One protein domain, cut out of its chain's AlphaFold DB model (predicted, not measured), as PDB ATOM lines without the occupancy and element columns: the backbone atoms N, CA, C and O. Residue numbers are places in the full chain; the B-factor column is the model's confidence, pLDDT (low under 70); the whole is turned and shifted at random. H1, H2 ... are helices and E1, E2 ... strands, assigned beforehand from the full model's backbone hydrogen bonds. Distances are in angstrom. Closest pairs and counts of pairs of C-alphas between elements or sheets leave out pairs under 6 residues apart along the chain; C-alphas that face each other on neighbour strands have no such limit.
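What this domain is: This is residues 86 to 124 and 221 to 375 of the 375 residues of the protein "TGc domain-containing protein" of Gammaproteobacteria bacterium (UniProt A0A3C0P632). A curled sheet of four strands, E2, E4, E6 and E7, has helix H4 along one face, with H1, H2 and H3 set round H4. At one end of the longest axis is a small head, the two-strand ribbon of E1 and E5 with H6 beside it. The printed part has 194 residues, with six named helices and seven named strands in the order E1 E2 E3 H1 H2 H3 H4 E4 E5 E6 E7 H5 H6; the class is mixed, helices and strands. The larger sheet has the order E2 - E4 - E6 - E7 and is all antiparallel. The whole is compact, with a radius of gyration of the C-alphas of 17.8 A and spans of 56 by 40 by 30 A.

How they stand to each other: The strongly twisted sheet holds E2, residues 105 to 111, E4, 307 to 314, E6, 331 to 338, and E7, 344 to 347. N 108 and O 311 of E2 and E4 are 2.8 A apart, N 310 and O 334 of E4 and E6 2.9 A, and N 337 and O 345 of the hairpin E6 and E7 2.9 A, each within hydrogen-bond range. E4 bends by 62 degrees at residue 311. H4, residues 289 to 302, is on this sheet at a height over the sheet of 8.0 A, two layers, a helix on one face of a sheet; it runs along E6, at 7 degrees on the local plane, and the C-alphas of Ala 293 and Trp 334 are their closest, 4.9 A. H2, residues 249 to 261, touches H4 at a shallow tilt of 31 degrees, opposite ways, closest at C-alphas 256 and 296, 6.3 A, and only grazes the sheet. H1, residues 235 to 242, touches residues 299 to 302 of H4 alone, about perpendicular at 86 degrees, closest at C-alphas 241 and 299, 5.3 A. H3, residues 276 to 282, touches H1 at a steep tilt of 46 degrees, closest at C-alphas 237 and 278, 7.1 A. Helix packing is only just mostly crossed, with 1 of 3 touching pairs at a shallow tilt. E3, residues 119 to 121, pairs with no named strand; its residues 120 to 121 pair with 113 to 114. E1, residues 92 to 97, and E5, 323 to 327, are antiparallel, with N 96 and O 324 within hydrogen-bond range at 2.9 A. H6, residues 365 to 373, is near E1. H5, residues 354 to 359, touches no helix. In H1 to H6 every O i to N i+4 pair is within hydrogen-bond range.

Where its parts are: E1 begins at C-alpha 92, (-42.507, -90.772, 7.659). E6 is 23.2 A long, H4 19.8 A, E4 19.6 A and H2 18.5 A. H6 ends at C-alpha 373, (-31.124, -93.555, -0.434).

The domain as a whole: The C-alphas of Ala 235 and Leu 373 are the two farthest apart, 56.6 A. Residues 125 to 220 are not printed, and C-alphas 124 and 221 are 13.9 A apart across this cut, on the link from E3 to H1. The link from H2 to H3 is long. Mean pLDDT of the printed part is 91.0; residues 86 to 87, 358 to 362 and 375 are under 70.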
ATOM      1  N   LEU A  86     -57.686 -91.864  13.823       56.84
ATOM      2  CA  LEU A  86     -58.744 -91.734  12.816       56.84
ATOM      3  C   LEU A  86     -58.254 -91.108  11.498       56.84
ATOM      4  O   LEU A  86     -58.965 -91.181  10.499       56.84
ATOM      5  N   HIS A  87     -57.049 -90.524  11.473       66.31
ATOM      6  CA  HIS A  87     -56.453 -89.902  10.280       66.31
ATOM      7  C   HIS A  87     -55.034 -90.429  10.016       66.31
ATOM      8  O   HIS A  87     -54.057 -89.683  10.142       66.31
ATOM      9  N   PRO A  88     -54.894 -91.717   9.652       72.38
ATOM     10  CA  PRO A  88     -53.607 -92.301   9.289       72.38
ATOM     11  C   PRO A  88     -52.892 -91.473   8.213       72.38
ATOM     12  O   PRO A  88     -53.482 -91.039   7.222       72.38
ATOM     13  N   SER A  89     -51.588 -91.270   8.404       79.31
ATOM     14  CA  SER A  89     -50.737 -90.514   7.487       79.31
ATOM     15  C   SER A  89     -49.604 -91.379   6.961       79.31
ATOM     16  O   SER A  89     -48.916 -92.062   7.719       79.31
ATOM     17  N   THR A  90     -49.336 -91.290   5.661       84.75
ATOM     18  CA  THR A  90     -48.171 -91.933   5.041       84.75
ATOM     19  C   THR A  90     -46.880 -91.141   5.248       84.75
ATOM     20  O   THR A  90     -45.819 -91.563   4.792       84.75
ATOM     21  N   ARG A  91     -46.919 -89.999   5.946       86.50
ATOM     22  CA  ARG A  91     -45.716 -89.231   6.282       86.50
ATOM     23  C   ARG A  91     -44.801 -90.056   7.189       86.50
ATOM     24  O   ARG A  91     -45.249 -90.558   8.217       86.50
ATOM     25  N   ALA A  92     -43.526 -90.156   6.818       89.94
ATOM     26  CA  ALA A  92     -42.507 -90.772   7.659       89.94
ATOM     27  C   ALA A  92     -42.286 -89.943   8.934       89.94
ATOM     28  O   ALA A  92     -42.194 -88.714   8.871       89.94
ATOM     29  N   VAL A  93     -42.215 -90.627  10.075       90.94
ATOM     30  CA  VAL A  93     -41.977 -90.033  11.398       90.94
ATOM     31  C   VAL A  93     -40.652 -90.489  11.988       90.94
ATOM     32  O   VAL A  93     -39.980 -89.692  12.630       90.94
ATOM     33  N   MET A  94     -40.229 -91.725  11.718       93.69
ATOM     34  CA  MET A  94     -38.929 -92.229  12.149       93.69
ATOM     35  C   MET A  94     -38.314 -93.133  11.088       93.69
ATOM     36  O   MET A  94     -39.020 -93.771  10.304       93.69
ATOM     37  N   ARG A  95     -36.988 -93.215  11.099       94.69
ATOM     38  CA  ARG A  95     -36.222 -94.262  10.423       94.69
ATOM     39  C   ARG A  95     -35.464 -95.060  11.471       94.69
ATOM     40  O   ARG A  95     -34.986 -94.486  12.446       94.69
ATOM     41  N   ILE A  96     -35.376 -96.367  11.273       95.50
ATOM     42  CA  ILE A  96     -34.764 -97.277  12.231       95.50
ATOM     43  C   ILE A  96     -33.697 -98.107  11.540       95.50
ATOM     44  O   ILE A  96     -33.972 -98.760  10.535       95.50
ATOM     45  N   GLU A  97     -32.504 -98.099  12.117       94.75
ATOM     46  CA  GLU A  97     -31.385 -98.947  11.725       94.75
ATOM     47  C   GLU A  97     -31.208-100.056  12.766       94.75
ATOM     48  O   GLU A  97     -31.048 -99.789  13.959       94.75
ATOM     49  N   SER A  98     -31.259-101.309  12.327       92.06
ATOM     50  CA  SER A  98     -31.083-102.491  13.174       92.06
ATOM     51  C   SER A  98     -30.568-103.649  12.324       92.06
ATOM     52  O   SER A  98     -31.133-103.931  11.274       92.06
ATOM     53  N   GLU A  99     -29.508-104.329  12.763       86.56
ATOM     54  CA  GLU A  99     -28.943-105.488  12.047       86.56
ATOM     55  C   GLU A  99     -29.873-106.709  12.076       86.56
ATOM     56  O   GLU A  99     -29.882-107.529  11.158       86.56
ATOM     57  N   GLU A 100     -30.683-106.811  13.129       84.12
ATOM     58  CA  GLU A 100     -31.695-107.848  13.301       84.12
ATOM     59  C   GLU A 100     -33.099-107.261  13.133       84.12
ATOM     60  O   GLU A 100     -33.289-106.041  13.126       84.12
ATOM     61  N   GLN A 101     -34.106-108.131  13.020       83.88
ATOM     62  CA  GLN A 101     -35.496-107.690  13.081       83.88
ATOM     63  C   GLN A 101     -35.738-107.016  14.443       83.88
ATOM     64  O   GLN A 101     -35.588-107.684  15.471       83.88
ATOM     65  N   PRO A 102     -36.058-105.710  14.474       83.00
ATOM     66  CA  PRO A 102     -36.313-105.017  15.725       83.00
ATOM     67  C   PRO A 102     -37.597-105.563  16.353       83.00
ATOM     68  O   PRO A 102     -38.485-106.043  15.640       83.00
ATOM     69  N   ASP A 103     -37.725-105.455  17.677       83.44
ATOM     70  CA  ASP A 103     -39.040-105.656  18.282       83.44
ATOM     71  C   ASP A 103     -40.001-104.641  17.691       83.44
ATOM     72  O   ASP A 103     -39.644-103.494  17.434       83.44
ATOM     73  N   GLN A 104     -41.239-105.067  17.519       87.25
ATOM     74  CA  GLN A 104     -42.224-104.296  16.791       87.25
ATOM     75  C   GLN A 104     -42.628-103.000  17.507       87.25
ATOM     76  O   GLN A 104     -43.075-102.085  16.832       87.25
ATOM     77  N   TYR A 105     -42.480-102.877  18.829       92.81
ATOM     78  CA  TYR A 105     -43.085-101.780  19.595       92.81
ATOM     79  C   TYR A 105     -42.085-100.706  20.023       92.81
ATOM     80  O   TYR A 105     -41.052-100.987  20.633       92.81
ATOM     81  N   LEU A 106     -42.454 -99.451  19.773       93.62
ATOM     82  CA  LEU A 106     -41.769 -98.248  20.233       93.62
ATOM     83  C   LEU A 106     -42.697 -97.443  21.141       93.62
ATOM     84  O   LEU A 106     -43.539 -96.685  20.660       93.62
ATOM     85  N   ALA A 107     -42.550 -97.621  22.452       92.81
ATOM     86  CA  ALA A 107     -43.364 -96.966  23.470       92.81
ATOM     87  C   ALA A 107     -43.080 -95.460  23.528       92.81
ATOM     88  O   ALA A 107     -41.920 -95.048  23.601       92.81
ATOM     89  N   GLY A 108     -44.145 -94.658  23.519       90.06
ATOM     90  CA  GLY A 108     -44.110 -93.212  23.721       90.06
ATOM     91  C   GLY A 108     -44.628 -92.828  25.103       90.06
ATOM     92  O   GLY A 108     -43.857 -92.351  25.930       90.06
ATOM     93  N   ASN A 109     -45.920 -93.050  25.357       89.88
ATOM     94  CA  ASN A 109     -46.576 -92.753  26.633       89.88
ATOM     95  C   ASN A 109     -47.200 -94.003  27.272       89.88
ATOM     96  O   ASN A 109     -47.616 -94.934  26.584       89.88
ATOM     97  N   ARG A 110     -47.291 -93.996  28.602       92.81
ATOM     98  CA  ARG A 110     -47.958 -95.008  29.430       92.81
ATOM     99  C   ARG A 110     -49.046 -94.344  30.254       92.81
ATOM    100  O   ARG A 110     -48.794 -93.336  30.914       92.81
ATOM    101  N   LEU A 111     -50.248 -94.900  30.191       94.00
ATOM    102  CA  LEU A 111     -51.450 -94.341  30.792       94.00
ATOM    103  C   LEU A 111     -52.106 -95.381  31.696       94.00
ATOM    104  O   LEU A 111     -52.267 -96.541  31.316       94.00
ATOM    105  N   SER A 112     -52.485 -94.949  32.894       95.12
ATOM    106  CA  SER A 112     -52.909 -95.835  33.979       95.12
ATOM    107  C   SER A 112     -54.320 -95.541  34.468       95.12
ATOM    108  O   SER A 112     -55.014 -96.469  34.855       95.12
ATOM    109  N   ILE A 113     -54.798 -94.303  34.409       94.50
ATOM    110  CA  ILE A 113     -56.115 -93.943  34.943       94.50
ATOM    111  C   ILE A 113     -57.044 -93.650  33.769       94.50
ATOM    112  O   ILE A 113     -56.715 -92.816  32.930       94.50
ATOM    113  N   LEU A 114     -58.192 -94.323  33.710       95.00
ATOM    114  CA  LEU A 114     -59.267 -94.014  32.768       95.00
ATOM    115  C   LEU A 114     -60.420 -93.380  33.540       95.00
ATOM    116  O   LEU A 114     -60.945 -93.994  34.465       95.00
ATOM    117  N   ASN A 115     -60.806 -92.165  33.160       90.69
ATOM    118  CA  ASN A 115     -61.916 -91.465  33.799       90.69
ATOM    119  C   ASN A 115     -63.266 -91.725  33.095       90.69
ATOM    120  O   ASN A 115     -63.338 -92.409  32.068       90.69
ATOM    121  N   GLU A 116     -64.341 -91.156  33.639       88.00
ATOM    122  CA  GLU A 116     -65.708 -91.311  33.123       88.00
ATOM    123  C   GLU A 116     -65.908 -90.734  31.720       88.00
ATOM    124  O   GLU A 116     -66.676 -91.271  30.923       88.00
ATOM    125  N   GLU A 117     -65.167 -89.683  31.364       86.62
ATOM    126  CA  GLU A 117     -65.184 -89.103  30.019       86.62
ATOM    127  C   GLU A 117     -64.368 -89.916  28.997       86.62
ATOM    128  O   GLU A 117     -64.160 -89.476  27.857       86.62
ATOM    129  N   MET A 118     -63.914 -91.111  29.392       89.25
ATOM    130  CA  MET A 118     -63.073 -92.012  28.610       89.25
ATOM    131  C   MET A 118     -61.753 -91.352  28.199       89.25
ATOM    132  O   MET A 118     -61.279 -91.514  27.072       89.25
ATOM    133  N   VAL A 119     -61.166 -90.571  29.103       90.62
ATOM    134  CA  VAL A 119     -59.838 -89.981  28.959       90.62
ATOM    135  C   VAL A 119     -58.850 -90.784  29.788       90.62
ATOM    136  O   VAL A 119     -58.950 -90.864  31.012       90.62
ATOM    137  N   TRP A 120     -57.877 -91.364  29.097       92.50
ATOM    138  CA  TRP A 120     -56.709 -91.969  29.706       92.50
ATOM    139  C   TRP A 120     -55.731 -90.891  30.171       92.50
ATOM    140  O   TRP A 120     -55.440 -89.946  29.433       92.50
ATOM    141  N   ALA A 121     -55.204 -91.066  31.378       92.38
ATOM    142  CA  ALA A 121     -54.249 -90.195  32.047       92.38
ATOM    143  C   ALA A 121     -53.120 -91.023  32.689       92.38
ATOM    144  O   ALA A 121     -53.305 -92.210  32.988       92.38
ATOM    145  N   PRO A 122     -51.936 -90.435  32.923       91.25
ATOM    146  CA  PRO A 122     -50.870 -91.103  33.647       91.25
ATOM    147  C   PRO A 122     -51.190 -91.229  35.135       91.25
ATOM    148  O   PRO A 122     -51.921 -90.412  35.697       91.25
ATOM    149  N   SER A 123     -50.546 -92.189  35.790       88.56
ATOM    150  CA  SER A 123     -50.385 -92.145  37.242       88.56
ATOM    151  C   SER A 123     -49.533 -90.952  37.656       88.56
ATOM    152  O   SER A 123     -48.620 -90.532  36.941       88.56
ATOM    153  N   VAL A 124     -49.791 -90.416  38.847       79.50
ATOM    154  CA  VAL A 124     -48.953 -89.353  39.402       79.50
ATOM    155  C   VAL A 124     -47.571 -89.923  39.709       79.50
ATOM    156  O   VAL A 124     -47.412 -90.754  40.599       79.50
ATOM    157  N   THR A 221     -42.431-101.691  41.193       91.69
ATOM    158  CA  THR A 221     -43.428-101.760  42.267       91.69
ATOM    159  C   THR A 221     -44.828-101.800  41.663       91.69
ATOM    160  O   THR A 221     -45.132-101.053  40.733       91.69
ATOM    161  N   ILE A 222     -45.702-102.656  42.199       90.81
ATOM    162  CA  ILE A 222     -47.114-102.662  41.806       90.81
ATOM    163  C   ILE A 222     -47.753-101.345  42.252       90.81
ATOM    164  O   ILE A 222     -47.690-100.973  43.423       90.81
ATOM    165  N   ASN A 223     -48.361-100.637  41.303       92.25
ATOM    166  CA  ASN A 223     -49.124 -99.419  41.551       92.25
ATOM    167  C   ASN A 223     -50.626 -99.730  41.465       92.25
ATOM    168  O   ASN A 223     -51.086-100.226  40.437       92.25
ATOM    169  N   GLU A 224     -51.376 -99.394  42.514       93.75
ATOM    170  CA  GLU A 224     -52.832 -99.585  42.611       93.75
ATOM    171  C   GLU A 224     -53.615 -98.886  41.488       93.75
ATOM    172  O   GLU A 224     -54.661 -99.375  41.067       93.75
ATOM    173  N   ASP A 225     -53.103 -97.788  40.923       95.44
ATOM    174  CA  ASP A 225     -53.716 -97.142  39.751       95.44
ATOM    175  C   ASP A 225     -53.810 -98.094  38.546       95.44
ATOM    176  O   ASP A 225     -54.724 -97.995  37.729       95.44
ATOM    177  N   ASN A 226     -52.885 -99.055  38.439       96.75
ATOM    178  CA  ASN A 226     -52.901-100.067  37.385       96.75
ATOM    179  C   ASN A 226     -53.915-101.189  37.643       96.75
ATOM    180  O   ASN A 226     -54.021-102.081  36.808       96.75
ATOM    181  N   LEU A 227     -54.643-101.152  38.762       97.19
ATOM    182  CA  LEU A 227     -55.756-102.045  39.096       97.19
ATOM    183  C   LEU A 227     -57.111-101.323  39.069       97.19
ATOM    184  O   LEU A 227     -58.150-101.978  39.059       97.19
ATOM    185  N   GLN A 228     -57.122 -99.988  39.019       97.00
ATOM    186  CA  GLN A 228     -58.358 -99.209  39.040       97.00
ATOM    187  C   GLN A 228     -59.216 -99.451  37.794       97.00
ATOM    188  O   GLN A 228     -58.733 -99.439  36.655       97.00
ATOM    189  N   LEU A 229     -60.514 -99.613  38.033       97.88
ATOM    190  CA  LEU A 229     -61.559 -99.650  37.018       97.88
ATOM    191  C   LEU A 229     -62.329 -98.317  37.045       97.88
ATOM    192  O   LEU A 229     -62.474 -97.731  38.120       97.88
ATOM    193  N   PRO A 230     -62.804 -97.816  35.891       96.44
ATOM    194  CA  PRO A 230     -63.579 -96.576  35.818       96.44
ATOM    195  C   PRO A 230     -64.958 -96.731  36.481       96.44
ATOM    196  O   PRO A 230     -65.479 -97.839  36.562       96.44
ATOM    197  N   GLU A 231     -65.598 -95.626  36.880       94.25
ATOM    198  CA  GLU A 231     -66.905 -95.673  37.571       94.25
ATOM    199  C   GLU A 231     -68.027 -96.304  36.732       94.25
ATOM    200  O   GLU A 231     -68.937 -96.926  37.276       94.25
ATOM    201  N   PHE A 232     -67.949 -96.210  35.399       94.50
ATOM    202  CA  PHE A 232     -68.910 -96.866  34.504       94.50
ATOM    203  C   PHE A 232     -68.742 -98.393  34.433       94.50
ATOM    204  O   PHE A 232     -69.523 -99.058  33.747       94.50
ATOM    205  N   TRP A 233     -67.715 -98.958  35.074       97.94
ATOM    206  CA  TRP A 233     -67.503-100.398  35.129       97.94
ATOM    207  C   TRP A 233     -68.552-101.062  36.026       97.94
ATOM    208  O   TRP A 233     -68.492-100.980  37.252       97.94
ATOM    209  N   ASP A 234     -69.523-101.731  35.408       97.81
ATOM    210  CA  ASP A 234     -70.672-102.315  36.094       97.81
ATOM    211  C   ASP A 234     -70.632-103.852  36.160       97.81
ATOM    212  O   ASP A 234     -69.678-104.514  35.747       97.81
ATOM    213  N   ALA A 235     -71.707-104.436  36.692       98.44
ATOM    214  CA  ALA A 235     -71.837-105.879  36.851       98.44
ATOM    215  C   ALA A 235     -71.845-106.652  35.519       98.44
ATOM    216  O   ALA A 235     -71.415-107.802  35.503       98.44
ATOM    217  N   ALA A 236     -72.316-106.058  34.416       98.44
ATOM    218  CA  ALA A 236     -72.348-106.734  33.120       98.44
ATOM    219  C   ALA A 236     -70.939-106.819  32.517       98.44
ATOM    220  O   ALA A 236     -70.534-107.879  32.033       98.44
ATOM    221  N   LEU A 237     -70.174-105.726  32.606       98.56
ATOM    222  CA  LEU A 237     -68.760-105.700  32.225       98.56
ATOM    223  C   LEU A 237     -67.934-106.654  33.096       98.56
ATOM    224  O   LEU A 237     -67.139-107.430  32.561       98.56
ATOM    225  N   GLN A 238     -68.169-106.660  34.412       98.69
ATOM    226  CA  GLN A 238     -67.505-107.588  35.326       98.69
ATOM    227  C   GLN A 238     -67.828-109.046  34.993       98.69
ATOM    228  O   GLN A 238     -66.907-109.837  34.822       98.69
ATOM    229  N   GLN A 239     -69.108-109.393  34.826       98.62
ATOM    230  CA  GLN A 239     -69.524-110.760  34.506       98.62
ATOM    231  C   GLN A 239     -68.854-111.262  33.224       98.62
ATOM    232  O   GLN A 239     -68.416-112.409  33.168       98.62
ATOM    233  N   LYS A 240     -68.753-110.404  32.202       98.44
ATOM    234  CA  LYS A 240     -68.049-110.745  30.968       98.44
ATOM    235  C   LYS A 240     -66.550-110.954  31.206       98.44
ATOM    236  O   LYS A 240     -65.979-111.882  30.647       98.44
ATOM    237  N   SER A 241     -65.915-110.124  32.033       98.50
ATOM    238  CA  SER A 241     -64.497-110.284  32.384       98.50
ATOM    239  C   SER A 241     -64.208-111.543  33.191       98.50
ATOM    240  O   SER A 241     -63.153-112.147  32.995       98.50
ATOM    241  N   ASP A 242     -65.128-111.958  34.060       98.44
ATOM    242  CA  ASP A 242     -64.985-113.170  34.870       98.44
ATOM    243  C   ASP A 242     -64.897-114.435  33.992       98.44
ATOM    244  O   ASP A 242     -64.274-115.420  34.391       98.44
ATOM    245  N   GLU A 243     -65.442-114.409  32.764       98.12
ATOM    246  CA  GLU A 243     -65.314-115.504  31.784       98.12
ATOM    247  C   GLU A 243     -63.858-115.759  31.358       98.12
ATOM    248  O   GLU A 243     -63.535-116.862  30.911       98.12
ATOM    249  N   PHE A 244     -62.972-114.765  31.485       98.25
ATOM    250  CA  PHE A 244     -61.555-114.906  31.138       98.25
ATOM    251  C   PHE A 244     -60.711-115.463  32.284       98.25
ATOM    252  O   PHE A 244     -59.578-115.891  32.046       98.25
ATOM    253  N   SER A 245     -61.246-115.463  33.506       97.88
ATOM    254  CA  SER A 245     -60.513-115.834  34.711       97.88
ATOM    255  C   SER A 245     -60.030-117.283  34.666       97.88
ATOM    256  O   SER A 245     -60.770-118.210  34.331       97.88
ATOM    257  N   ALA A 246     -58.773-117.496  35.042       97.12
ATOM    258  CA  ALA A 246     -58.163-118.807  35.191       97.12
ATOM    259  C   ALA A 246     -57.350-118.882  36.492       97.12
ATOM    260  O   ALA A 246     -57.003-117.872  37.095       97.12
ATOM    261  N   THR A 247     -56.990-120.097  36.921       92.88
ATOM    262  CA  THR A 247     -56.157-120.304  38.125       92.88
ATOM    263  C   THR A 247     -54.747-119.717  37.987       92.88
ATOM    264  O   THR A 247     -54.103-119.430  38.988       92.88
ATOM    265  N   ASN A 248     -54.247-119.575  36.757       94.12
ATOM    266  CA  ASN A 248     -52.925-119.031  36.460       94.12
ATOM    267  C   ASN A 248     -53.079-117.648  35.817       94.12
ATOM    268  O   ASN A 248     -53.788-117.524  34.818       94.12
ATOM    269  N   GLN A 249     -52.358-116.652  36.343       95.00
ATOM    270  CA  GLN A 249     -52.303-115.291  35.810       95.00
ATOM    271  C   GLN A 249     -52.044-115.268  34.296       95.00
ATOM    272  O   GLN A 249     -52.813-114.658  33.561       95.00
ATOM    273  N   GLN A 250     -51.030-115.996  33.814       96.38
ATOM    274  CA  GLN A 250     -50.694-116.065  32.388       96.38
ATOM    275  C   GLN A 250     -51.853-116.618  31.555       96.38
ATOM    276  O   GLN A 250     -52.138-116.104  30.482       96.38
ATOM    277  N   GLN A 251     -52.566-117.626  32.062       98.12
ATOM    278  CA  GLN A 251     -53.709-118.190  31.345       98.12
ATOM    279  C   GLN A 251     -54.864-117.183  31.254       98.12
ATOM    280  O   GLN A 251     -55.520-117.112  30.220       98.12
ATOM    281  N   THR A 252     -55.100-116.387  32.301       98.56
ATOM    282  CA  THR A 252     -56.069-115.282  32.256       98.56
ATOM    283  C   THR A 252     -55.663-114.247  31.205       98.56
ATOM    284  O   THR A 252     -56.500-113.829  30.405       98.56
ATOM    285  N   VAL A 253     -54.375-113.877  31.148       98.56
ATOM    286  CA  VAL A 253     -53.843-112.980  30.107       98.56
ATOM    287  C   VAL A 253     -54.084-113.548  28.710       98.56
ATOM    288  O   VAL A 253     -54.596-112.843  27.840       98.56
ATOM    289  N   ASP A 254     -53.767-114.823  28.503       98.38
ATOM    290  CA  ASP A 254     -53.935-115.495  27.217       98.38
ATOM    291  C   ASP A 254     -55.418-115.572  26.819       98.38
ATOM    292  O   ASP A 254     -55.752-115.377  25.651       98.38
ATOM    293  N   ASN A 255     -56.330-115.809  27.768       98.56
ATOM    294  CA  ASN A 255     -57.775-115.821  27.519       98.56
ATOM    295  C   ASN A 255     -58.283-114.446  27.060       98.56
ATOM    296  O   ASN A 255     -59.003-114.364  26.061       98.56
ATOM    297  N   VAL A 256     -57.872-113.374  27.751       98.62
ATOM    298  CA  VAL A 256     -58.189-111.990  27.365       98.62
ATOM    299  C   VAL A 256     -57.647-111.697  25.965       98.62
ATOM    300  O   VAL A 256     -58.393-111.250  25.092       98.62
ATOM    301  N   LEU A 257     -56.367-111.992  25.722       98.44
ATOM    302  CA  LEU A 257     -55.718-111.776  24.431       98.44
ATOM    303  C   LEU A 257     -56.460-112.507  23.305       98.44
ATOM    304  O   LEU A 257     -56.841-111.885  22.314       98.44
ATOM    305  N   ASN A 258     -56.712-113.807  23.477       97.69
ATOM    306  CA  ASN A 258     -57.363-114.656  22.480       97.69
ATOM    307  C   ASN A 258     -58.786-114.196  22.143       97.69
ATOM    308  O   ASN A 258     -59.193-114.275  20.982       97.69
ATOM    309  N   HIS A 259     -59.533-113.692  23.129       97.19
ATOM    310  CA  HIS A 259     -60.856-113.125  22.888       97.19
ATOM    311  C   HIS A 259     -60.781-111.905  21.960       97.19
ATOM    312  O   HIS A 259     -61.496-111.844  20.959       97.19
ATOM    313  N   PHE A 260     -59.890-110.953  22.250       97.62
ATOM    314  CA  PHE A 260     -59.823-109.701  21.495       97.62
ATOM    315  C   PHE A 260     -59.206-109.854  20.101       97.62
ATOM    316  O   PHE A 260     -59.746-109.285  19.150       97.62
ATOM    317  N   ILE A 261     -58.164-110.676  19.923       96.31
ATOM    318  CA  ILE A 261     -57.551-110.886  18.596       96.31
ATOM    319  C   ILE A 261     -58.497-111.575  17.600       96.31
ATOM    320  O   ILE A 261     -58.301-111.459  16.390       96.31
ATOM    321  N   GLY A 262     -59.521-112.281  18.096       93.62
ATOM    322  CA  GLY A 262     -60.553-112.928  17.284       93.62
ATOM    323  C   GLY A 262     -61.626-111.977  16.739       93.62
ATOM    324  O   GLY A 262     -62.478-112.407  15.960       93.62
ATOM    325  N   ARG A 263     -61.611-110.698  17.134       95.00
ATOM    326  CA  ARG A 263     -62.617-109.696  16.750       95.00
ATOM    327  C   ARG A 263     -62.238-108.945  15.469       95.00
ATOM    328  O   ARG A 263     -61.221-109.203  14.830       95.00
ATOM    329  N   SER A 264     -63.093-108.009  15.062       92.19
ATOM    330  CA  SER A 264     -62.930-107.239  13.822       92.19
ATOM    331  C   SER A 264     -62.367-105.837  14.066       92.19
ATOM    332  O   SER A 264     -62.816-105.121  14.962       92.19
ATOM    333  N   TYR A 265     -61.391-105.439  13.249       91.75
ATOM    334  CA  TYR A 265     -60.762-104.120  13.294       91.75
ATOM    335  C   TYR A 265     -61.413-103.152  12.298       91.75
ATOM    336  O   TYR A 265     -61.573-103.487  11.125       91.75
ATOM    337  N   SER A 266     -61.715-101.928  12.734       88.25
ATOM    338  CA  SER A 266     -62.236-100.850  11.889       88.25
ATOM    339  C   SER A 266     -61.907 -99.475  12.472       88.25
ATOM    340  O   SER A 266     -62.082 -99.224  13.663       88.25
ATOM    341  N   LEU A 267     -61.477 -98.539  11.616       83.75
ATOM    342  CA  LEU A 267     -61.400 -97.117  11.985       83.75
ATOM    343  C   LEU A 267     -62.773 -96.428  11.986       83.75
ATOM    344  O   LEU A 267     -62.895 -95.297  12.453       83.75
ATOM    345  N   ARG A 268     -63.795 -97.064  11.404       83.75
ATOM    346  CA  ARG A 268     -65.151 -96.524  11.322       83.75
ATOM    347  C   ARG A 268     -65.996 -97.217  12.370       83.75
ATOM    348  O   ARG A 268     -66.489 -98.309  12.141       83.75
ATOM    349  N   THR A 269     -66.155 -96.577  13.515       84.62
ATOM    350  CA  THR A 269     -66.967 -97.120  14.598       84.62
ATOM    351  C   THR A 269     -68.377 -96.536  14.553       84.62
ATOM    352  O   THR A 269     -68.580 -95.384  14.167       84.62
ATOM    353  N   ASN A 270     -69.364 -97.343  14.929       86.19
ATOM    354  CA  ASN A 270     -70.762 -96.930  15.062       86.19
ATOM    355  C   ASN A 270     -71.321 -97.491  16.371       86.19
ATOM    356  O   ASN A 270     -72.187 -98.366  16.362       86.19
ATOM    357  N   PHE A 271     -70.723 -97.051  17.476       89.38
ATOM    358  CA  PHE A 271     -71.124 -97.461  18.816       89.38
ATOM    359  C   PHE A 271     -72.389 -96.738  19.267       89.38
ATOM    360  O   PHE A 271     -72.684 -95.633  18.802       89.38
ATOM    361  N   ASP A 272     -73.083 -97.336  20.231       88.19
ATOM    362  CA  ASP A 272     -74.064 -96.631  21.052       88.19
ATOM    363  C   ASP A 272     -73.444 -95.354  21.661       88.19
ATOM    364  O   ASP A 272     -72.349 -95.383  22.221       88.19
ATOM    365  N   LEU A 273     -74.116 -94.209  21.518       84.62
ATOM    366  CA  LEU A 273     -73.594 -92.921  21.986       84.62
ATOM    367  C   LEU A 273     -73.671 -92.755  23.507       84.62
ATOM    368  O   LEU A 273     -72.869 -91.994  24.056       84.62
ATOM    369  N   GLU A 274     -74.616 -93.432  24.159       87.69
ATOM    370  CA  GLU A 274     -74.834 -93.376  25.604       87.69
ATOM    371  C   GLU A 274     -73.856 -94.300  26.334       87.69
ATOM    372  O   GLU A 274     -73.264 -93.895  27.334       87.69
ATOM    373  N   GLN A 275     -73.631 -95.507  25.805       90.81
ATOM    374  CA  GLN A 275     -72.738 -96.504  26.411       90.81
ATOM    375  C   GLN A 275     -71.764 -97.124  25.393       90.81
ATOM    376  O   GLN A 275     -71.788 -98.333  25.144       90.81
ATOM    377  N   PRO A 276     -70.854 -96.329  24.796       92.38
ATOM    378  CA  PRO A 276     -70.014 -96.810  23.702       92.38
ATOM    379  C   PRO A 276     -69.019 -97.886  24.141       92.38
ATOM    380  O   PRO A 276     -68.690 -98.773  23.355       92.38
ATOM    381  N   PHE A 277     -68.550 -97.834  25.393       94.75
ATOM    382  CA  PHE A 277     -67.672 -98.871  25.925       94.75
ATOM    383  C   PHE A 277     -68.412-100.188  26.145       94.75
ATOM    384  O   PHE A 277     -67.893-101.219  25.733       94.75
ATOM    385  N   HIS A 278     -69.628-100.173  26.698       96.12
ATOM    386  CA  HIS A 278     -70.454-101.378  26.817       96.12
ATOM    387  C   HIS A 278     -70.760-101.997  25.463       96.12
ATOM    388  O   HIS A 278     -70.594-103.202  25.303       96.12
ATOM    389  N   ASP A 279     -71.149-101.187  24.476       94.94
ATOM    390  CA  ASP A 279     -71.431-101.691  23.133       94.94
ATOM    391  C   ASP A 279     -70.173-102.310  22.506       94.94
ATOM    392  O   ASP A 279     -70.223-103.419  21.975       94.94
ATOM    393  N   PHE A 280     -69.007-101.668  22.644       95.88
ATOM    394  CA  PHE A 280     -67.749-102.275  22.219       95.88
ATOM    395  C   PHE A 280     -67.435-103.567  22.982       95.88
ATOM    396  O   PHE A 280     -67.117-104.581  22.367       95.88
ATOM    397  N   TYR A 281     -67.498-103.557  24.306       97.50
ATOM    398  CA  TYR A 281     -67.019-104.652  25.143       97.50
ATOM    399  C   TYR A 281     -67.932-105.883  25.097       97.50
ATOM    400  O   TYR A 281     -67.438-106.998  24.957       97.50
ATOM    401  N   LEU A 282     -69.250-105.688  25.172       97.69
ATOM    402  CA  LEU A 282     -70.240-106.761  25.322       97.69
ATOM    403  C   LEU A 282     -70.804-107.261  23.987       97.69
ATOM    404  O   LEU A 282     -71.135-108.439  23.880       97.69
ATOM    405  N   ASN A 283     -70.915-106.391  22.976       95.62
ATOM    406  CA  ASN A 283     -71.540-106.730  21.688       95.62
ATOM    407  C   ASN A 283     -70.518-106.992  20.568       95.62
ATOM    408  O   ASN A 283     -70.873-106.951  19.389       95.62
ATOM    409  N   ASP A 284     -69.248-107.207  20.920       93.69
ATOM    410  CA  ASP A 284     -68.156-107.527  19.994       93.69
ATOM    411  C   ASP A 284     -68.017-106.570  18.795       93.69
ATOM    412  O   ASP A 284     -67.568-106.956  17.709       93.69
ATOM    413  N   ARG A 285     -68.376-105.290  18.975       94.38
ATOM    414  CA  ARG A 285     -68.325-104.291  17.897       94.38
ATOM    415  C   ARG A 285     -66.915-104.112  17.347       94.38
ATOM    416  O   ARG A 285     -65.918-104.245  18.057       94.38
ATOM    417  N   GLU A 286     -66.830-103.751  16.074       91.88
ATOM    418  CA  GLU A 286     -65.553-103.391  15.471       91.88
ATOM    419  C   GLU A 286     -64.999-102.086  16.053       91.88
ATOM    420  O   GLU A 286     -65.738-101.146  16.343       91.88
ATOM    421  N   GLY A 287     -63.682-102.030  16.222       91.00
ATOM    422  CA  GLY A 287     -62.985-100.867  16.760       91.00
ATOM    423  C   GLY A 287     -61.559-100.782  16.246       91.00
ATOM    424  O   GLY A 287     -61.113-101.624  15.471       91.00
ATOM    425  N   TYR A 288     -60.833 -99.761  16.675       89.31
ATOM    426  CA  TYR A 288     -59.411 -99.609  16.368       89.31
ATOM    427  C   TYR A 288     -58.551 -99.906  17.596       89.31
ATOM    428  O   TYR A 288     -59.072-100.153  18.685       89.31
ATOM    429  N   CYS A 289     -57.227 -99.888  17.426       91.81
ATOM    430  CA  CYS A 289     -56.258-100.375  18.413       91.81
ATOM    431  C   CYS A 289     -56.465 -99.789  19.815       91.81
ATOM    432  O   CYS A 289     -56.374-100.510  20.801       91.81
ATOM    433  N   PHE A 290     -56.849 -98.514  19.916       91.06
ATOM    434  CA  PHE A 290     -57.097 -97.868  21.204       91.06
ATOM    435  C   PHE A 290     -58.280 -98.471  21.981       91.06
ATOM    436  O   PHE A 290     -58.195 -98.609  23.201       91.06
ATOM    437  N   TRP A 291     -59.351 -98.892  21.297       94.31
ATOM    438  CA  TRP A 291     -60.489 -99.583  21.921       94.31
ATOM    439  C   TRP A 291     -60.108-100.983  22.389       94.31
ATOM    440  O   TRP A 291     -60.423-101.355  23.518       94.31
ATOM    441  N   PHE A 292     -59.375-101.726  21.558       96.94
ATOM    442  CA  PHE A 292     -58.870-103.053  21.908       96.94
ATOM    443  C   PHE A 292     -57.918-103.011  23.104       96.94
ATOM    444  O   PHE A 292     -58.114-103.758  24.061       96.94
ATOM    445  N   ALA A 293     -56.936-102.106  23.085       97.00
ATOM    446  CA  ALA A 293     -56.010-101.902  24.193       97.00
ATOM    447  C   ALA A 293     -56.756-101.519  25.476       97.00
ATOM    448  O   ALA A 293     -56.557-102.153  26.504       97.00
ATOM    449  N   THR A 294     -57.684-100.556  25.400       97.38
ATOM    450  CA  THR A 294     -58.494-100.129  26.553       97.38
ATOM    451  C   THR A 294     -59.297-101.288  27.141       97.38
ATOM    452  O   THR A 294     -59.237-101.528  28.344       97.38
ATOM    453  N   ALA A 295     -60.030-102.029  26.306       98.12
ATOM    454  CA  ALA A 295     -60.857-103.141  26.760       98.12
ATOM    455  C   ALA A 295     -60.034-104.269  27.383       98.12
ATOM    456  O   ALA A 295     -60.395-104.759  28.449       98.12
ATOM    457  N   ALA A 296     -58.911-104.641  26.767       98.75
ATOM    458  CA  ALA A 296     -58.031-105.663  27.313       98.75
ATOM    459  C   ALA A 296     -57.379-105.217  28.629       98.75
ATOM    460  O   ALA A 296     -57.338-106.004  29.570       98.75
ATOM    461  N   THR A 297     -56.927-103.959  28.741       98.75
ATOM    462  CA  THR A 297     -56.424-103.409  30.011       98.75
ATOM    463  C   THR A 297     -57.480-103.542  31.108       98.75
ATOM    464  O   THR A 297     -57.199-104.100  32.163       98.75
ATOM    465  N   LEU A 298     -58.719-103.105  30.868       98.69
ATOM    466  CA  LEU A 298     -59.764-103.190  31.891       98.69
ATOM    467  C   LEU A 298     -60.183-104.638  32.201       98.69
ATOM    468  O   LEU A 298     -60.407-104.960  33.364       98.69
ATOM    469  N   ALA A 299     -60.214-105.532  31.206       98.75
ATOM    470  CA  ALA A 299     -60.482-106.959  31.411       98.75
ATOM    471  C   ALA A 299     -59.438-107.622  32.326       98.75
ATOM    472  O   ALA A 299     -59.788-108.406  33.211       98.75
ATOM    473  N   LEU A 300     -58.158-107.283  32.140       98.81
ATOM    474  CA  LEU A 300     -57.068-107.741  33.003       98.81
ATOM    475  C   LEU A 300     -57.220-107.203  34.427       98.81
ATOM    476  O   LEU A 300     -57.151-107.977  35.383       98.81
ATOM    477  N   ARG A 301     -57.496-105.903  34.577       98.62
ATOM    478  CA  ARG A 301     -57.708-105.269  35.890       98.62
ATOM    479  C   ARG A 301     -58.886-105.863  36.647       98.62
ATOM    480  O   ARG A 301     -58.765-106.140  37.835       98.62
ATOM    481  N   ALA A 302     -59.986-106.133  35.950       98.56
ATOM    482  CA  ALA A 302     -61.163-106.794  36.505       98.56
ATOM    483  C   ALA A 302     -60.883-108.215  37.012       98.56
ATOM    484  O   ALA A 302     -61.623-108.716  37.853       98.56
ATOM    485  N   ASN A 303     -59.797-108.835  36.542       98.38
ATOM    486  CA  ASN A 303     -59.284-110.115  37.019       98.38
ATOM    487  C   ASN A 303     -58.071-109.969  37.962       98.38
ATOM    488  O   ASN A 303     -57.329-110.928  38.169       98.38
ATOM    489  N   GLY A 304     -57.844-108.780  38.530       97.25
ATOM    490  CA  GLY A 304     -56.785-108.530  39.510       97.25
ATOM    491  C   GLY A 304     -55.370-108.467  38.930       97.25
ATOM    492  O   GLY A 304     -54.406-108.560  39.684       97.25
ATOM    493  N   ILE A 305     -55.223-108.320  37.610       98.38
ATOM    494  CA  ILE A 305     -53.922-108.236  36.939       98.38
ATOM    495  C   ILE A 305     -53.576-106.760  36.704       98.38
ATOM    496  O   ILE A 305     -54.246-106.107  35.891       98.38
ATOM    497  N   PRO A 306     -52.527-106.219  37.362       98.25
ATOM    498  CA  PRO A 306     -52.116-104.843  37.137       98.25
ATOM    499  C   PRO A 306     -51.725-104.654  35.675       98.25
ATOM    500  O   PRO A 306     -50.917-105.402  35.125       98.25
ATOM    501  N   SER A 307     -52.307-103.658  35.022       98.38
ATOM    502  CA  SER A 307     -52.034-103.386  33.613       98.38
ATOM    503  C   SER A 307     -52.197-101.913  33.289       98.38
ATOM    504  O   SER A 307     -52.885-101.182  33.997       98.38
ATOM    505  N   ARG A 308     -51.549-101.457  32.221       97.44
ATOM    506  CA  ARG A 308     -51.603-100.079  31.734       97.44
ATOM    507  C   ARG A 308     -51.670-100.048  30.219       97.44
ATOM    508  O   ARG A 308     -51.167-100.949  29.541       97.44
ATOM    509  N   LEU A 309     -52.271 -98.988  29.699       95.88
ATOM    510  CA  LEU A 309     -52.315 -98.741  28.273       95.88
ATOM    511  C   LEU A 309     -51.008 -98.077  27.837       95.88
ATOM    512  O   LEU A 309     -50.500 -97.175  28.506       95.88
ATOM    513  N   VAL A 310     -50.490 -98.486  26.684       94.69
ATOM    514  CA  VAL A 310     -49.328 -97.850  26.060       94.69
ATOM    515  C   VAL A 310     -49.716 -97.277  24.711       94.69
ATOM    516  O   VAL A 310     -50.400 -97.926  23.919       94.69
ATOM    517  N   GLY A 311     -49.280 -96.049  24.445       91.62
ATOM    518  CA  GLY A 311     -49.321 -95.438  23.125       91.62
ATOM    519  C   GLY A 311     -47.915 -95.322  22.552       91.62
ATOM    520  O   GLY A 311     -46.963 -94.936  23.236       91.62
ATOM    521  N   GLY A 312     -47.770 -95.640  21.273       91.62
ATOM    522  CA  GLY A 312     -46.496 -95.508  20.583       91.62
ATOM    523  C   GLY A 312     -46.611 -95.751  19.090       91.62
ATOM    524  O   GLY A 312     -47.617 -95.409  18.467       91.62
ATOM    525  N   TYR A 313     -45.573 -96.359  18.530       91.44
ATOM    526  CA  TYR A 313     -45.534 -96.783  17.136       91.44
ATOM    527  C   TYR A 313     -45.214 -98.268  17.014       91.44
ATOM    528  O   TYR A 313     -44.475 -98.813  17.835       91.44
ATOM    529  N   VAL A 314     -45.726 -98.889  15.951       91.25
ATOM    530  CA  VAL A 314     -45.302-100.224  15.520       91.25
ATOM    531  C   VAL A 314     -44.356-100.163  14.321       91.25
ATOM    532  O   VAL A 314     -44.538 -99.370  13.402       91.25
ATOM    533  N   ILE A 315     -43.343-101.021  14.309       91.50
ATOM    534  CA  ILE A 315     -42.364-101.149  13.231       91.50
ATOM    535  C   ILE A 315     -42.763-102.335  12.356       91.50
ATOM    536  O   ILE A 315     -42.731-103.478  12.806       91.50
ATOM    537  N   HIS A 316     -43.103-102.081  11.093       87.94
ATOM    538  CA  HIS A 316     -43.445-103.153  10.143       87.94
ATOM    539  C   HIS A 316     -42.897-102.935   8.726       87.94
ATOM    540  O   HIS A 316     -42.646-103.904   8.011       87.94
ATOM    541  N   GLU A 317     -42.646-101.688   8.317       89.62
ATOM    542  CA  GLU A 317     -42.225-101.370   6.951       89.62
ATOM    543  C   GLU A 317     -40.700-101.474   6.790       89.62
ATOM    544  O   GLU A 317     -39.944-100.547   7.088       89.62
ATOM    545  N   ARG A 318     -40.237-102.624   6.291       91.00
ATOM    546  CA  ARG A 318     -38.821-102.870   5.986       91.00
ATOM    547  C   ARG A 318     -38.430-102.267   4.633       91.00
ATOM    548  O   ARG A 318     -39.021-102.610   3.613       91.00
ATOM    549  N   LEU A 319     -37.399-101.421   4.611       90.38
ATOM    550  CA  LEU A 319     -36.850-100.825   3.383       90.38
ATOM    551  C   LEU A 319     -35.716-101.663   2.778       90.38
ATOM    552  O   LEU A 319     -35.629-101.800   1.558       90.38
ATOM    553  N   ASN A 320     -34.835-102.210   3.619       89.69
ATOM    554  CA  ASN A 320     -33.747-103.110   3.217       89.69
ATOM    555  C   ASN A 320     -33.354-104.043   4.381       89.69
ATOM    556  O   ASN A 320     -34.105-104.174   5.347       89.69
ATOM    557  N   SER A 321     -32.203-104.727   4.306       88.69
ATOM    558  CA  SER A 321     -31.814-105.706   5.329       88.69
ATOM    559  C   SER A 321     -31.787-105.124   6.746       88.69
ATOM    560  O   SER A 321     -32.230-105.809   7.666       88.69
ATOM    561  N   ASN A 322     -31.352-103.871   6.904       92.12
ATOM    562  CA  ASN A 322     -31.097-103.273   8.214       92.12
ATOM    563  C   ASN A 322     -31.898-101.984   8.451       92.12
ATOM    564  O   ASN A 322     -31.757-101.363   9.500       92.12
ATOM    565  N   LEU A 323     -32.718-101.567   7.483       93.38
ATOM    566  CA  LEU A 323     -33.417-100.288   7.501       93.38
ATOM    567  C   LEU A 323     -34.929-100.474   7.509       93.38
ATOM    568  O   LEU A 323     -35.488-101.158   6.648       93.38
ATOM    569  N   TRP A 324     -35.582 -99.793   8.440       94.12
ATOM    570  CA  TRP A 324     -37.027 -99.783   8.613       94.12
ATOM    571  C   TRP A 324     -37.546 -98.353   8.642       94.12
ATOM    572  O   TRP A 324     -36.848 -97.415   9.045       94.12
ATOM    573  N   LEU A 325     -38.787 -98.185   8.209       93.12
ATOM    574  CA  LEU A 325     -39.471 -96.907   8.187       93.12
ATOM    575  C   LEU A 325     -40.701 -96.974   9.083       93.12
ATOM    576  O   LEU A 325     -41.442 -97.949   9.055       93.12
ATOM    577  N   VAL A 326     -40.915 -95.918   9.858       91.56
ATOM    578  CA  VAL A 326     -42.125 -95.735  10.658       91.56
ATOM    579  C   VAL A 326     -42.827 -94.481  10.172       91.56
ATOM    580  O   VAL A 326     -42.202 -93.439   9.937       91.56
ATOM    581  N   ARG A 327     -44.139 -94.569  10.018       88.94
ATOM    582  CA  ARG A 327     -45.020 -93.534   9.485       88.94
ATOM    583  C   ARG A 327     -46.091 -93.153  10.496       88.94
ATOM    584  O   ARG A 327     -46.358 -93.864  11.458       88.94
ATOM    585  N   GLY A 328     -46.755 -92.027  10.248       85.56
ATOM    586  CA  GLY A 328     -47.852 -91.559  11.098       85.56
ATOM    587  C   GLY A 328     -48.986 -92.582  11.251       85.56
ATOM    588  O   GLY A 328     -49.546 -92.698  12.333       85.56
ATOM    589  N   ARG A 329     -49.288 -93.356  10.197       84.75
ATOM    590  CA  ARG A 329     -50.283 -94.448  10.206       84.75
ATOM    591  C   ARG A 329     -49.921 -95.615  11.132       84.75
ATOM    592  O   ARG A 329     -50.798 -96.410  11.437       84.75
ATOM    593  N   ASP A 330     -48.659 -95.712  11.541       88.06
ATOM    594  CA  ASP A 330     -48.155 -96.796  12.385       88.06
ATOM    595  C   ASP A 330     -48.310 -96.465  13.877       88.06
ATOM    596  O   ASP A 330     -47.827 -97.205  14.732       88.06
ATOM    597  N   ALA A 331     -48.943 -95.328  14.203       88.19
ATOM    598  CA  ALA A 331     -49.324 -95.000  15.567       88.19
ATOM    599  C   ALA A 331     -50.264 -96.085  16.101       88.19
ATOM    600  O   ALA A 331     -51.270 -96.417  15.470       88.19
ATOM    601  N   HIS A 332     -49.936 -96.633  17.265       91.31
ATOM    602  CA  HIS A 332     -50.579 -97.834  17.781       91.31
ATOM    603  C   HIS A 332     -50.726 -97.803  19.296       91.31
ATOM    604  O   HIS A 332     -50.027 -97.050  19.982       91.31
ATOM    605  N   SER A 333     -51.629 -98.638  19.802       92.44
ATOM    606  CA  SER A 333     -51.816 -98.847  21.231       92.44
ATOM    607  C   SER A 333     -51.913-100.314  21.580       92.44
ATOM    608  O   SER A 333     -52.536-101.087  20.861       92.44
ATOM    609  N   TRP A 334     -51.309-100.660  22.710       95.81
ATOM    610  CA  TRP A 334     -51.228-102.016  23.236       95.81
ATOM    611  C   TRP A 334     -51.275-101.986  24.767       95.81
ATOM    612  O   TRP A 334     -51.478-100.928  25.372       95.81
ATOM    613  N   VAL A 335     -51.099-103.149  25.392       98.25
ATOM    614  CA  VAL A 335     -51.177-103.307  26.844       98.25
ATOM    615  C   VAL A 335     -49.836-103.768  27.398       98.25
ATOM    616  O   VAL A 335     -49.222-104.703  26.885       98.25
ATOM    617  N   GLU A 336     -49.397-103.124  28.475       98.00
ATOM    618  CA  GLU A 336     -48.368-103.664  29.361       98.00
ATOM    619  C   GLU A 336     -49.061-104.196  30.626       98.00
ATOM    620  O   GLU A 336     -49.833-103.470  31.252       98.00
ATOM    621  N   TRP A 337     -48.818-105.452  31.003       98.19
ATOM    622  CA  TRP A 337     -49.319-106.056  32.245       98.19
ATOM    623  C   TRP A 337     -48.161-106.470  33.146       98.19
ATOM    624  O   TRP A 337     -47.067-106.747  32.658       98.19
ATOM    625  N   GLN A 338     -48.385-106.466  34.454       97.38
ATOM    626  CA  GLN A 338     -47.357-106.756  35.443       97.38
ATOM    627  C   GLN A 338     -47.622-108.113  36.089       97.38
ATOM    628  O   GLN A 338     -48.719-108.372  36.593       97.38
ATOM    629  N   GLU A 339     -46.618-108.984  36.079       95.38
ATOM    630  CA  GLU A 339     -46.688-110.240  36.821       95.38
ATOM    631  C   GLU A 339     -46.463-110.016  38.322       95.38
ATOM    632  O   GLU A 339     -45.935-108.983  38.736       95.38
ATOM    633  N   GLU A 340     -46.816-111.003  39.148       92.88
ATOM    634  CA  GLU A 340     -46.682-110.922  40.615       92.88
ATOM    635  C   GLU A 340     -45.261-110.577  41.092       92.88
ATOM    636  O   GLU A 340     -45.082-109.952  42.135       92.88
ATOM    637  N   SER A 341     -44.240-110.968  40.324       93.31
ATOM    638  CA  SER A 341     -42.840-110.694  40.650       93.31
ATOM    639  C   SER A 341     -42.414-109.241  40.360       93.31
ATOM    640  O   SER A 341     -41.315-108.844  40.745       93.31
ATOM    641  N   GLY A 342     -43.273-108.448  39.707       94.31
ATOM    642  CA  GLY A 342     -43.070-107.029  39.416       94.31
ATOM    643  C   GLY A 342     -42.567-106.715  38.004       94.31
ATOM    644  O   GLY A 342     -42.416-105.536  37.677       94.31
ATOM    645  N   TYR A 343     -42.317-107.714  37.150       95.69
ATOM    646  CA  TYR A 343     -41.909-107.464  35.763       95.69
ATOM    647  C   TYR A 343     -43.093-107.159  34.843       95.69
ATOM    648  O   TYR A 343     -44.160-107.764  34.930       95.69
ATOM    649  N   TRP A 344     -42.868-106.235  33.917       96.12
ATOM    650  CA  TRP A 344     -43.822-105.867  32.881       96.12
ATOM    651  C   TRP A 344     -43.682-106.756  31.643       96.12
ATOM    652  O   TRP A 344     -42.577-107.050  31.182       96.12
ATOM    653  N   HIS A 345     -44.816-107.102  31.056       96.12
ATOM    654  CA  HIS A 345     -44.953-107.878  29.831       96.12
ATOM    655  C   HIS A 345     -45.838-107.127  28.846       96.12
ATOM    656  O   HIS A 345     -46.796-106.469  29.240       96.12
ATOM    657  N   THR A 346     -45.539-107.236  27.554       95.56
ATOM    658  CA  THR A 346     -46.323-106.599  26.487       95.56
ATOM    659  C   THR A 346     -47.254-107.614  25.827       95.56
ATOM    660  O   THR A 346     -46.803-108.683  25.422       95.56
ATOM    661  N   ILE A 347     -48.526-107.252  25.656       97.06
ATOM    662  CA  ILE A 347     -49.479-107.953  24.784       97.06
ATOM    663  C   ILE A 347     -50.166-106.946  23.859       97.06
ATOM    664  O   ILE A 347     -50.410-105.801  24.244       97.06
ATOM    665  N   ASP A 348     -50.522-107.384  22.656       96.81
ATOM    666  CA  ASP A 348     -51.306-106.582  21.718       96.81
ATOM    667  C   ASP A 348     -52.643-107.275  21.424       96.81
ATOM    668  O   ASP A 348     -52.667-108.274  20.704       96.81
ATOM    669  N   PRO A 349     -53.759-106.774  21.984       96.94
ATOM    670  CA  PRO A 349     -55.090-107.336  21.768       96.94
ATOM    671  C   PRO A 349     -55.680-106.972  20.401       96.94
ATOM    672  O   PRO A 349     -56.816-107.343  20.105       96.94
ATOM    673  N   THR A 350     -54.959-106.211  19.574       93.75
ATOM    674  CA  THR A 350     -55.457-105.782  18.273       93.75
ATOM    675  C   THR A 350     -55.517-106.966  17.299       93.75
ATOM    676  O   THR A 350     -54.519-107.667  17.120       93.75
ATOM    677  N   PRO A 351     -56.652-107.187  16.609       92.00
ATOM    678  CA  PRO A 351     -56.780-108.269  15.643       92.00
ATOM    679  C   PRO A 351     -55.718-108.230  14.530       92.00
ATOM    680  O   PRO A 351     -55.462-107.159  13.970       92.00
ATOM    681  N   PRO A 352     -55.189-109.389  14.082       85.25
ATOM    682  CA  PRO A 352     -54.230-109.465  12.969       85.25
ATOM    683  C   PRO A 352     -54.738-108.860  11.649       85.25
ATOM    684  O   PRO A 352     -53.946-108.490  10.775       85.25
ATOM    685  N   SER A 353     -56.063-108.727  11.503       80.69
ATOM    686  CA  SER A 353     -56.727-108.081  10.365       80.69
ATOM    687  C   SER A 353     -56.335-106.609  10.178       80.69
ATOM    688  O   SER A 353     -56.482-106.095   9.067       80.69
ATOM    689  N   ILE A 354     -55.724-105.957  11.181       80.44
ATOM    690  CA  ILE A 354     -55.083-104.638  11.033       80.44
ATOM    691  C   ILE A 354     -54.052-104.604   9.891       80.44
ATOM    692  O   ILE A 354     -53.850-103.571   9.255       80.44
ATOM    693  N   THR A 355     -53.451-105.742   9.534       75.81
ATOM    694  CA  THR A 355     -52.526-105.820   8.391       75.81
ATOM    695  C   THR A 355     -53.198-105.394   7.080       75.81
ATOM    696  O   THR A 355     -52.591-104.699   6.266       75.81
ATOM    697  N   ALA A 356     -54.479-105.736   6.888       70.69
ATOM    698  CA  ALA A 356     -55.246-105.311   5.716       70.69
ATOM    699  C   ALA A 356     -55.489-103.793   5.706       70.69
ATOM    700  O   ALA A 356     -55.532-103.177   4.642       70.69
ATOM    701  N   PHE A 357     -55.597-103.178   6.888       72.06
ATOM    702  CA  PHE A 357     -55.693-101.730   7.021       72.06
ATOM    703  C   PHE A 357     -54.406-101.033   6.553       72.06
ATOM    704  O   PHE A 357     -54.493-100.056   5.810       72.06
ATOM    705  N   PHE A 358     -53.220-101.553   6.892       69.81
ATOM    706  CA  PHE A 358     -51.957-100.959   6.433       69.81
ATOM    707  C   PHE A 358     -51.809-100.970   4.904       69.81
ATOM    708  O   PHE A 358     -51.311 -99.987   4.349       69.81
ATOM    709  N   GLY A 359     -52.321-102.005   4.225       63.72
ATOM    710  CA  GLY A 359     -52.355-102.074   2.756       63.72
ATOM    711  C   GLY A 359     -53.225-100.992   2.096       63.72
ATOM    712  O   GLY A 359     -52.978-100.578   0.970       63.72
ATOM    713  N   GLY A 360     -54.218-100.447   2.806       64.00
ATOM    714  CA  GLY A 360     -55.025 -99.323   2.315       64.00
ATOM    715  C   GLY A 360     -54.285 -97.978   2.289       64.00
ATOM    716  O   GLY A 360     -54.786 -97.014   1.710       64.00
ATOM    717  N   TYR A 361     -53.104 -97.901   2.908       68.38
ATOM    718  CA  TYR A 361     -52.314 -96.675   3.066       68.38
ATOM    719  C   TYR A 361     -50.916 -96.791   2.459       68.38
ATOM    720  O   TYR A 361     -49.999 -96.132   2.945       68.38
ATOM    721  N   ASP A 362     -50.739 -97.643   1.450       68.69
ATOM    722  CA  ASP A 362     -49.439 -98.012   0.888       68.69
ATOM    723  C   ASP A 362     -48.475 -96.845   0.634       68.69
ATOM    724  O   ASP A 362     -48.828 -95.717   0.270       68.69
ATOM    725  N   SER A 363     -47.198 -97.158   0.816       72.12
ATOM    726  CA  SER A 363     -46.100 -96.223   0.645       72.12
ATOM    727  C   SER A 363     -45.949 -95.817  -0.815       72.12
ATOM    728  O   SER A 363     -45.823 -96.656  -1.704       72.12
ATOM    729  N   ASN A 364     -45.871 -94.509  -1.071       79.50
ATOM    730  CA  ASN A 364     -45.521 -94.018  -2.401       79.50
ATOM    731  C   ASN A 364     -44.102 -94.512  -2.775       79.50
ATOM    732  O   ASN A 364     -43.172 -94.266  -1.996       79.50
ATOM    733  N   PRO A 365     -43.894 -95.125  -3.960       82.38
ATOM    734  CA  PRO A 365     -42.574 -95.548  -4.437       82.38
ATOM    735  C   PRO A 365     -41.486 -94.470  -4.347       82.38
ATOM    736  O   PRO A 365     -40.343 -94.776  -4.017       82.38
ATOM    737  N   MET A 366     -41.834 -93.196  -4.562       81.12
ATOM    738  CA  MET A 366     -40.894 -92.076  -4.412       81.12
ATOM    739  C   MET A 366     -40.454 -91.860  -2.960       81.12
ATOM    740  O   MET A 366     -39.296 -91.529  -2.714       81.12
ATOM    741  N   SER A 367     -41.359 -92.054  -1.995       83.00
ATOM    742  CA  SER A 367     -41.034 -91.972  -0.564       83.00
ATOM    743  C   SER A 367     -40.108 -93.116  -0.161       83.00
ATOM    744  O   SER A 367     -39.119 -92.869   0.524       83.00
ATOM    745  N   LEU A 368     -40.393 -94.338  -0.624       83.06
ATOM    746  CA  LEU A 368     -39.525 -95.497  -0.406       83.06
ATOM    747  C   LEU A 368     -38.126 -95.240  -0.968       83.06
ATOM    748  O   LEU A 368     -37.146 -95.320  -0.238       83.06
ATOM    749  N   TRP A 369     -38.038 -94.841  -2.238       85.50
ATOM    750  CA  TRP A 369     -36.768 -94.536  -2.894       85.50
ATOM    751  C   TRP A 369     -35.967 -93.458  -2.154       85.50
ATOM    752  O   TRP A 369     -34.787 -93.660  -1.868       85.50
ATOM    753  N   TYR A 370     -36.610 -92.346  -1.779       86.81
ATOM    754  CA  TYR A 370     -35.966 -91.277  -1.017       86.81
ATOM    755  C   TYR A 370     -35.414 -91.782   0.320       86.81
ATOM    756  O   TYR A 370     -34.251 -91.537   0.635       86.81
ATOM    757  N   HIS A 371     -36.222 -92.501   1.106       87.06
ATOM    758  CA  HIS A 371     -35.797 -92.933   2.434       87.06
ATOM    759  C   HIS A 371     -34.751 -94.043   2.405       87.06
ATOM    760  O   HIS A 371     -33.922 -94.049   3.312       87.06
ATOM    761  N   THR A 372     -34.757 -94.899   1.382       84.06
ATOM    762  CA  THR A 372     -33.727 -95.921   1.159       84.06
ATOM    763  C   THR A 372     -32.386 -95.313   0.749       84.06
ATOM    764  O   THR A 372     -31.358 -95.842   1.143       84.06
ATOM    765  N   LEU A 373     -32.372 -94.222  -0.028       83.88
ATOM    766  CA  LEU A 373     -31.124 -93.555  -0.434       83.88
ATOM    767  C   LEU A 373     -30.573 -92.589   0.613       83.88
ATOM    768  O   LEU A 373     -29.367 -92.386   0.690       83.88
ATOM    769  N   ALA A 374     -31.457 -91.923   1.353       78.12
ATOM    770  CA  ALA A 374     -31.070 -90.956   2.374       78.12
ATOM    771  C   ALA A 374     -30.714 -91.615   3.717       78.12
ATOM    772  O   ALA A 374     -30.529 -90.891   4.696       78.12
ATOM    773  N   GLY A 375     -30.765 -92.945   3.803       60.50
ATOM    774  CA  GLY A 375     -30.442 -93.730   4.994       60.50
ATOM    775  C   GLY A 375     -29.327 -94.719   4.736       60.50
ATOM    776  O   GLY A 375     -28.704 -94.642   3.654       60.50
TER     777      GLY A 375